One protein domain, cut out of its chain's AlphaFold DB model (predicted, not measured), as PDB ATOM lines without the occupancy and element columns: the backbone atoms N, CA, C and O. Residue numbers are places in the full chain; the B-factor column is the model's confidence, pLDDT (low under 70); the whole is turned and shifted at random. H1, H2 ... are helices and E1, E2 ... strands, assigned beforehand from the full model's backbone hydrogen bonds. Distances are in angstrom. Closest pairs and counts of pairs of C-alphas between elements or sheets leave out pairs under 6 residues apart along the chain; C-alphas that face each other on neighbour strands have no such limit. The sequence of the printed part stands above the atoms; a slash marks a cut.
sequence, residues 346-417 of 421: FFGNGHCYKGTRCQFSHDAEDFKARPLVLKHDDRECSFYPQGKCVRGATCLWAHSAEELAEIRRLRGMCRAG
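What this domain is: This is residues 346 to 417 of the 421 residues of the protein "Hypothetical protein" of Noctiluca scintillans (UniProt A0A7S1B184). This is a loose domain with little regular structure, longest along one axis: helix H2 with strand E1 beside it makes one end, residues 346 to 363, which have no named element, loop round at the other end, and tiny H1 comes on the way between them. A second loop, residues 381 to 400, folds through the middle. The printed part has 72 residues, with H1, E1 and H2 in that order holding 24, class mixed; it is loose, radius of gyration of the C-alphas 14.7 A, and only just flat, spanning 47 by 28 by 16 A.

How they stand to each other: Start at H2, residues 401 to 415, where every O i to N i+4 pair is within hydrogen-bond range. Between H2 and E1, residues 376 to 380, which pairs with no named strand, 8 pairs of C-alphas are within 8 A; the closest, those of Asp 377 and Arg 408, are 5.6 A apart. H1, residues 364 to 367, too short for such an O to N pair, is apart from both.

Where its parts are: Find C-alpha 364 at (287.950, 287.063, 149.789), where H1 begins. H2 runs 20.8 A to C-alpha 415 at (303.140, 308.799, 133.112); E1 spans 8.6 A and H1 5.3 A.

The domain as a whole: The farthest C-alphas, of Tyr 353 and Ala 416, are 47.9 A apart. The printed part has no cut; the E1 to H2 link is long. Look for pLDDT under 70 at residue 417 alone.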
ATOM      1  N   PHE A 346     283.939 292.972 160.198       91.50
ATOM      2  CA  PHE A 346     283.552 291.889 161.110       91.50
ATOM      3  C   PHE A 346     283.748 290.506 160.489       91.50
ATOM      4  O   PHE A 346     284.086 289.570 161.203       91.50
ATOM      5  N   PHE A 347     283.569 290.377 159.173       91.56
ATOM      6  CA  PHE A 347     283.754 289.109 158.470       91.56
ATOM      7  C   PHE A 347     285.228 288.772 158.300       91.56
ATOM      8  O   PHE A 347     285.615 287.651 158.597       91.56
ATOM      9  N   GLY A 348     286.060 289.759 157.946       88.50
ATOM     10  CA  GLY A 348     287.515 289.578 157.914       88.50
ATOM     11  C   GLY A 348     288.098 289.158 159.268       88.50
ATOM     12  O   GLY A 348     289.129 288.500 159.316       88.50
ATOM     13  N   ASN A 349     287.401 289.477 160.364       89.94
ATOM     14  CA  ASN A 349     287.757 289.040 161.711       89.94
ATOM     15  C   ASN A 349     287.087 287.717 162.131       89.94
ATOM     16  O   ASN A 349     287.324 287.275 163.248       89.94
ATOM     17  N   GLY A 350     286.210 287.118 161.320       92.25
ATOM     18  CA  GLY A 350     285.495 285.873 161.640       92.25
ATOM     19  C   GLY A 350     284.251 286.013 162.533       92.25
ATOM     20  O   GLY A 350     283.758 285.015 163.041       92.25
ATOM     21  N   HIS A 351     283.724 287.224 162.741       94.25
ATOM     22  CA  HIS A 351     282.642 287.507 163.704       94.25
ATOM     23  C   HIS A 351     281.439 288.248 163.082       94.25
ATOM     24  O   HIS A 351     280.744 289.008 163.759       94.25
ATOM     25  N   CYS A 352     281.182 288.104 161.775       94.00
ATOM     26  CA  CYS A 352     280.027 288.758 161.152       94.00
ATOM     27  C   CYS A 352     278.739 287.937 161.309       94.00
ATOM     28  O   CYS A 352     278.533 286.956 160.604       94.00
ATOM     29  N   TYR A 353     277.815 288.409 162.148       94.12
ATOM     30  CA  TYR A 353     276.503 287.773 162.357       94.12
ATOM     31  C   TYR A 353     275.449 288.127 161.301       94.12
ATOM     32  O   TYR A 353     274.378 287.532 161.270       94.12
ATOM     33  N   LYS A 354     275.721 289.114 160.436       84.81
ATOM     34  CA  LYS A 354     274.782 289.507 159.371       84.81
ATOM     35  C   LYS A 354     274.720 288.468 158.248       84.81
ATOM     36  O   LYS A 354     273.794 288.522 157.445       84.81
ATOM     37  N   GLY A 355     275.684 287.542 158.203       83.75
ATOM     38  CA  GLY A 355     275.773 286.514 157.176       83.75
ATOM     39  C   GLY A 355     275.765 287.139 155.789       83.75
ATOM     40  O   GLY A 355     276.422 288.150 155.549       83.75
ATOM     41  N   THR A 356     274.966 286.569 154.903       73.81
ATOM     42  CA  THR A 356     274.780 287.077 153.548       73.81
ATOM     43  C   THR A 356     274.179 288.488 153.564       73.81
ATOM     44  O   THR A 356     274.678 289.350 152.854       73.81
ATOM     45  N   ARG A 357     273.260 288.809 154.492       74.12
ATOM     46  CA  ARG A 357     272.592 290.127 154.657       74.12
ATOM     47  C   ARG A 357     273.516 291.275 155.099       74.12
ATOM     48  O   ARG A 357     273.045 292.338 155.517       74.12
ATOM     49  N   CYS A 358     274.830 291.077 155.087       84.00
ATOM     50  CA  CYS A 358     275.783 292.130 155.372       84.00
ATOM     51  C   CYS A 358     275.819 293.146 154.222       84.00
ATOM     52  O   CYS A 358     275.983 292.793 153.064       84.00
ATOM     53  N   GLN A 359     275.733 294.436 154.547       83.38
ATOM     54  CA  GLN A 359     275.864 295.523 153.564       83.38
ATOM     55  C   GLN A 359     277.301 295.705 153.025       83.38
ATOM     56  O   GLN A 359     277.543 296.566 152.183       83.38
ATOM     57  N   PHE A 360     278.265 294.953 153.559       86.25
ATOM     58  CA  PHE A 360     279.685 295.002 153.214       86.25
ATOM     59  C   PHE A 360     280.117 293.656 152.619       86.25
ATOM     60  O   PHE A 360     279.527 292.625 152.935       86.25
ATOM     61  N   SER A 361     281.173 293.649 151.807       86.19
ATOM     62  CA  SER A 361     281.668 292.444 151.136       86.19
ATOM     63  C   SER A 361     282.172 291.369 152.098       86.19
ATOM     64  O   SER A 361     282.947 291.663 153.008       86.19
ATOM     65  N   HIS A 362     281.787 290.117 151.845       87.88
ATOM     66  CA  HIS A 362     282.393 288.918 152.433       87.88
ATOM     67  C   HIS A 362     283.279 288.154 151.424       87.88
ATOM     68  O   HIS A 362     283.796 287.090 151.745       87.88
ATOM     69  N   ASP A 363     283.489 288.688 150.220       85.50
ATOM     70  CA  ASP A 363     284.281 288.015 149.188       85.50
ATOM     71  C   ASP A 363     285.767 288.180 149.484       85.50
ATOM     72  O   ASP A 363     286.242 289.306 149.637       85.50
ATOM     73  N   ALA A 364     286.511 287.073 149.509       86.12
ATOM     74  CA  ALA A 364     287.950 287.063 149.789       86.12
ATOM     75  C   ALA A 364     288.748 288.004 148.864       86.12
ATOM     76  O   ALA A 364     289.716 288.632 149.292       86.12
ATOM     77  N   GLU A 365     288.305 288.160 147.614       85.25
ATOM     78  CA  GLU A 365     288.904 289.065 146.630       85.25
ATOM     79  C   GLU A 365     288.856 290.536 147.060       85.25
ATOM     80  O   GLU A 365     289.818 291.273 146.853       85.25
ATOM     81  N   ASP A 366     287.787 290.964 147.735       87.12
ATOM     82  CA  ASP A 366     287.650 292.341 148.217       87.12
ATOM     83  C   ASP A 366     288.465 292.615 149.490       87.12
ATOM     84  O   ASP A 366     288.560 293.767 149.919       87.12
ATOM     85  N   PHE A 367     289.058 291.588 150.109       87.62
ATOM     86  CA  PHE A 367     290.021 291.749 151.206       87.62
ATOM     87  C   PHE A 367     291.461 291.898 150.703       87.62
ATOM     88  O   PHE A 367     292.336 292.281 151.486       87.62
ATOM     89  N   LYS A 368     291.734 291.639 149.414       88.81
ATOM     90  CA  LYS A 368     293.078 291.790 148.847       88.81
ATOM     91  C   LYS A 368     293.516 293.250 148.907       88.81
ATOM     92  O   LYS A 368     292.781 294.160 148.521       88.81
ATOM     93  N   ALA A 369     294.739 293.472 149.390       89.50
ATOM     94  CA  ALA A 369     295.323 294.804 149.468       89.50
ATOM     95  C   ALA A 369     295.306 295.465 148.086       89.50
ATOM     96  O   ALA A 369     295.743 294.874 147.096       89.50
ATOM     97  N   ARG A 370     294.806 296.702 148.015       89.50
ATOM     98  CA  ARG A 370     294.766 297.430 146.749       89.50
ATOM     99  C   ARG A 370     296.199 297.819 146.365       89.50
ATOM    100  O   ARG A 370     296.838 298.517 147.156       89.50
ATOM    101  N   PRO A 371     296.694 297.434 145.172       91.19
ATOM    102  CA  PRO A 371     298.013 297.839 144.700       91.19
ATOM    103  C   PRO A 371     298.190 299.358 144.760       91.19
ATOM    104  O   PRO A 371     297.269 300.103 144.408       91.19
ATOM    105  N   LEU A 372     299.381 299.823 145.157       93.06
ATOM    106  CA  LEU A 372     299.684 301.253 145.313       93.06
ATOM    107  C   LEU A 372     299.418 302.049 144.028       93.06
ATOM    108  O   LEU A 372     298.863 303.140 144.079       93.06
ATOM    109  N   VAL A 373     299.707 301.462 142.864       89.81
ATOM    110  CA  VAL A 373     299.459 302.078 141.546       89.81
ATOM    111  C   VAL A 373     297.987 302.420 141.292       89.81
ATOM    112  O   VAL A 373     297.693 303.316 140.505       89.81
ATOM    113  N   LEU A 374     297.059 301.731 141.966       90.94
ATOM    114  CA  LEU A 374     295.621 301.964 141.851       90.94
ATOM    115  C   LEU A 374     295.084 302.924 142.920       90.94
ATOM    116  O   LEU A 374     293.889 303.229 142.889       90.94
ATOM    117  N   LYS A 375     295.895 303.354 143.893       94.12
ATOM    118  CA  LYS A 375     295.484 304.327 144.915       94.12
ATOM    119  C   LYS A 375     295.564 305.761 144.376       94.12
ATOM    120  O   LYS A 375     296.274 306.062 143.414       94.12
ATOM    121  N   HIS A 376     294.792 306.659 144.982       93.44
ATOM    122  CA  HIS A 376     294.819 308.079 144.655       93.44
ATOM    123  C   HIS A 376     296.100 308.741 145.181       93.44
ATOM    124  O   HIS A 376     296.564 308.435 146.277       93.44
ATOM    125  N   ASP A 377     296.666 309.642 144.373       93.69
ATOM    126  CA  ASP A 377     297.920 310.374 144.610       93.69
ATOM    127  C   ASP A 377     297.701 311.823 145.085       93.69
ATOM    128  O   ASP A 377     298.661 312.587 145.246       93.69
ATOM    129  N   ASP A 378     296.445 312.211 145.314       94.06
ATOM    130  CA  ASP A 378     296.054 313.565 145.697       94.06
ATOM    131  C   ASP A 378     296.339 313.841 147.179       94.06
ATOM    132  O   ASP A 378     296.923 314.874 147.509       94.06
ATOM    133  N   ARG A 379     295.975 312.909 148.068       95.88
ATOM    134  CA  ARG A 379     296.059 313.092 149.523       95.88
ATOM    135  C   ARG A 379     296.148 311.785 150.307       95.88
ATOM    136  O   ARG A 379     295.795 310.711 149.822       95.88
ATOM    137  N   GLU A 380     296.542 311.921 151.567       97.56
ATOM    138  CA  GLU A 380     296.449 310.865 152.573       97.56
ATOM    139  C   GLU A 380     294.996 310.676 153.047       97.56
ATOM    140  O   GLU A 380     294.155 311.579 153.007       97.56
ATOM    141  N   CYS A 381     294.685 309.476 153.519       97.19
ATOM    142  CA  CYS A 381     293.424 309.118 154.130       97.19
ATOM    143  C   CYS A 381     293.292 309.846 155.467       97.19
ATOM    144  O   CYS A 381     293.988 309.524 156.424       97.19
ATOM    145  N   SER A 382     292.328 310.756 155.583       97.00
ATOM    146  CA  SER A 382     292.081 311.514 156.819       97.00
ATOM    147  C   SER A 382     291.672 310.650 158.023       97.00
ATOM    148  O   SER A 382     291.848 311.061 159.169       97.00
ATOM    149  N   PHE A 383     291.132 309.450 157.786       96.75
ATOM    150  CA  PHE A 383     290.633 308.551 158.833       96.75
ATOM    151  C   PHE A 383     291.679 307.560 159.348       96.75
ATOM    152  O   PHE A 383     291.532 307.051 160.461       96.75
ATOM    153  N   TYR A 384     292.717 307.264 158.562       96.81
ATOM    154  CA  TYR A 384     293.772 306.339 158.967       96.81
ATOM    155  C   TYR A 384     294.606 306.825 160.161       96.81
ATOM    156  O   TYR A 384     294.700 306.062 161.122       96.81
ATOM    157  N   PRO A 385     295.121 308.074 160.203       96.06
ATOM    158  CA  PRO A 385     295.903 308.545 161.350       96.06
ATOM    159  C   PRO A 385     295.074 308.608 162.642       96.06
ATOM    160  O   PRO A 385     295.621 308.609 163.736       96.06
ATOM    161  N   GLN A 386     293.742 308.611 162.532       96.00
ATOM    162  CA  GLN A 386     292.823 308.548 163.672       96.00
ATOM    163  C   GLN A 386     292.516 307.109 164.126       96.00
ATOM    164  O   GLN A 386     291.735 306.925 165.058       96.00
ATOM    165  N   GLY A 387     293.025 306.086 163.427       94.00
ATOM    166  CA  GLY A 387     292.664 304.681 163.643       94.00
ATOM    167  C   GLY A 387     291.222 304.333 163.240       94.00
ATOM    168  O   GLY A 387     290.701 303.292 163.636       94.00
ATOM    169  N   LYS A 388     290.550 305.196 162.465       93.81
ATOM    170  CA  LYS A 388     289.124 305.071 162.097       93.81
ATOM    171  C   LYS A 388     288.888 304.579 160.668       93.81
ATOM    172  O   LYS A 388     287.738 304.440 160.255       93.81
ATOM    173  N   CYS A 389     289.939 304.325 159.888       93.12
ATOM    174  CA  CYS A 389     289.786 303.805 158.531       93.12
ATOM    175  C   CYS A 389     289.197 302.384 158.559       93.12
ATOM    176  O   CYS A 389     289.858 301.428 158.956       93.12
ATOM    177  N   VAL A 390     287.950 302.238 158.107       87.94
ATOM    178  CA  VAL A 390     287.260 300.936 158.033       87.94
ATOM    179  C   VAL A 390     287.637 300.115 156.801       87.94
ATOM    180  O   VAL A 390     287.380 298.919 156.773       87.94
ATOM    181  N   ARG A 391     288.247 300.745 155.788       88.81
ATOM    182  CA  ARG A 391     288.625 300.093 154.525       88.81
ATOM    183  C   ARG A 391     289.927 299.295 154.631       88.81
ATOM    184  O   ARG A 391     290.202 298.473 153.769       88.81
ATOM    185  N   GLY A 392     290.739 299.519 155.668       89.75
ATOM    186  CA  GLY A 392     292.007 298.803 155.844       89.75
ATOM    187  C   GLY A 392     292.896 298.879 154.595       89.75
ATOM    188  O   GLY A 392     293.007 299.934 153.969       89.75
ATOM    189  N   ALA A 393     293.498 297.758 154.199       90.00
ATOM    190  CA  ALA A 393     294.404 297.682 153.050       90.00
ATOM    191  C   ALA A 393     293.738 297.966 151.686       90.00
ATOM    192  O   ALA A 393     294.436 298.205 150.699       90.00
ATOM    193  N   THR A 394     292.404 297.989 151.615       91.12
ATOM    194  CA  THR A 394     291.658 298.291 150.381       91.12
ATOM    195  C   THR A 394     291.272 299.764 150.259       91.12
ATOM    196  O   THR A 394     290.586 300.164 149.314       91.12
ATOM    197  N   CYS A 395     291.733 300.608 151.193       93.19
ATOM    198  CA  CYS A 395     291.527 302.048 151.132       93.19
ATOM    199  C   CYS A 395     292.042 302.643 149.811       93.19
ATOM    200  O   CYS A 395     293.093 302.264 149.295       93.19
ATOM    201  N   LEU A 396     291.280 303.599 149.272       93.56
ATOM    202  CA  LEU A 396     291.594 304.269 148.008       93.56
ATOM    203  C   LEU A 396     292.694 305.323 148.148       93.56
ATOM    204  O   LEU A 396     293.281 305.708 147.145       93.56
ATOM    205  N   TRP A 397     292.943 305.802 149.364       95.88
ATOM    206  CA  TRP A 397     293.915 306.852 149.662       95.88
ATOM    207  C   TRP A 397     295.092 306.278 150.448       95.88
ATOM    208  O   TRP A 397     294.947 305.258 151.128       95.88
ATOM    209  N   ALA A 398     296.241 306.947 150.364       97.06
ATOM    210  CA  ALA A 398     297.447 306.590 151.105       97.06
ATOM    211  C   ALA A 398     297.221 306.678 152.622       97.06
ATOM    212  O   ALA A 398     296.507 307.557 153.088       97.06
ATOM    213  N   HIS A 399     297.815 305.799 153.413       97.12
ATOM    214  CA  HIS A 399     297.702 305.796 154.869       97.12
ATOM    215  C   HIS A 399     298.833 306.561 155.571       97.12
ATOM    216  O   HIS A 399     298.682 306.927 156.734       97.12
ATOM    217  N   SER A 400     299.930 306.852 154.876       96.06
ATOM    218  CA  SER A 400     301.017 307.695 155.378       96.06
ATOM    219  C   SER A 400     301.571 308.606 154.284       96.06
ATOM    220  O   SER A 400     301.381 308.355 153.091       96.06
ATOM    221  N   ALA A 401     302.308 309.637 154.698       96.75
ATOM    222  CA  ALA A 401     303.066 310.500 153.794       96.75
ATOM    223  C   ALA A 401     304.069 309.711 152.940       96.75
ATOM    224  O   ALA A 401     304.250 310.007 151.760       96.75
ATOM    225  N   GLU A 402     304.683 308.678 153.523       96.56
ATOM    226  CA  GLU A 402     305.594 307.766 152.828       96.56
ATOM    227  C   GLU A 402     304.863 306.971 151.740       96.56
ATOM    228  O   GLU A 402     305.297 306.947 150.589       96.56
ATOM    229  N   GLU A 403     303.696 306.403 152.061       95.88
ATOM    230  CA  GLU A 403     302.885 305.685 151.079       95.88
ATOM    231  C   GLU A 403     302.407 306.622 149.959       95.88
ATOM    232  O   GLU A 403     302.416 306.247 148.788       95.88
ATOM    233  N   LEU A 404     302.029 307.861 150.287       97.00
ATOM    234  CA  LEU A 404     301.619 308.852 149.291       97.00
ATOM    235  C   LEU A 404     302.775 309.240 148.362       97.00
ATOM    236  O   LEU A 404     302.573 309.372 147.151       97.00
ATOM    237  N   ALA A 405     303.978 309.422 148.912       96.31
ATOM    238  CA  ALA A 405     305.183 309.692 148.136       96.31
ATOM    239  C   ALA A 405     305.488 308.534 147.175       96.31
ATOM    240  O   ALA A 405     305.764 308.769 145.997       96.31
ATOM    241  N   GLU A 406     305.338 307.294 147.639       95.56
ATOM    242  CA  GLU A 406     305.545 306.103 146.822       95.56
ATOM    243  C   GLU A 406     304.492 305.966 145.713       95.56
ATOM    244  O   GLU A 406     304.836 305.750 144.552       95.56
ATOM    245  N   ILE A 407     303.207 306.193 146.009       95.50
ATOM    246  CA  ILE A 407     302.143 306.201 144.990       95.50
ATOM    247  C   ILE A 407     302.442 307.253 143.911       95.50
ATOM    248  O   ILE A 407     302.308 306.976 142.714       95.50
ATOM    249  N   ARG A 408     302.879 308.457 144.309       95.12
ATOM    250  CA  ARG A 408     303.277 309.520 143.373       95.12
ATOM    251  C   ARG A 408     304.477 309.109 142.527       95.12
ATOM    252  O   ARG A 408     304.451 309.351 141.320       95.12
ATOM    253  N   ARG A 409     305.480 308.458 143.123       94.31
ATOM    254  CA  ARG A 409     306.652 307.918 142.419       94.31
ATOM    255  C   ARG A 409     306.233 306.901 141.357       94.31
ATOM    256  O   ARG A 409     306.541 307.090 140.181       94.31
ATOM    257  N   LEU A 410     305.456 305.888 141.741       92.25
ATOM    258  CA  LEU A 410     304.988 304.824 140.846       92.25
ATOM    259  C   LEU A 410     304.108 305.376 139.708       92.25
ATOM    260  O   LEU A 410     304.283 305.008 138.547       92.25
ATOM    261  N   ARG A 411     303.191 306.312 139.998       87.88
ATOM    262  CA  ARG A 411     302.363 306.950 138.953       87.88
ATOM    263  C   ARG A 411     303.163 307.907 138.071       87.88
ATOM    264  O   ARG A 411     302.832 308.056 136.897       87.88
ATOM    265  N   GLY A 412     304.202 308.546 138.607       86.81
ATOM    266  CA  GLY A 412     305.169 309.333 137.841       86.81
ATOM    267  C   GLY A 412     305.893 308.486 136.794       86.81
ATOM    268  O   GLY A 412     305.959 308.886 135.635       86.81
ATOM    269  N   MET A 413     306.323 307.278 137.169       81.12
ATOM    270  CA  MET A 413     306.954 306.319 136.250       81.12
ATOM    271  C   MET A 413     305.994 305.849 135.147       81.12
ATOM    272  O   MET A 413     306.374 305.843 133.977       81.12
ATOM    273  N   CYS A 414     304.728 305.560 135.482       78.00
ATOM    274  CA  CYS A 414     303.706 305.228 134.477       78.00
ATOM    275  C   CYS A 414     303.457 306.371 133.481       78.00
ATOM    276  O   CYS A 414     303.321 306.128 132.284       78.00
ATOM    277  N   ARG A 415     303.378 307.619 133.963       76.00
ATOM    278  CA  ARG A 415     303.140 308.799 133.112       76.00
ATOM    279  C   ARG A 415     304.328 309.114 132.202       76.00
ATOM    280  O   ARG A 415     304.121 309.612 131.103       76.00
ATOM    281  N   ALA A 416     305.545 308.790 132.631       76.56
ATOM    282  CA  ALA A 416     306.768 308.975 131.854       76.56
ATOM    283  C   ALA A 416     306.987 307.902 130.765       76.56
ATOM    284  O   ALA A 416     308.044 307.884 130.139       76.56
ATOM    285  N   GLY A 417     306.026 306.994 130.542       65.19
ATOM    286  CA  GLY A 417     306.121 305.962 129.505       65.19
ATOM    287  C   GLY A 417     307.195 304.903 129.766       65.19
ATOM    288  O   GLY A 417     307.546 304.152 128.858       65.19
TER     289      GLY A 417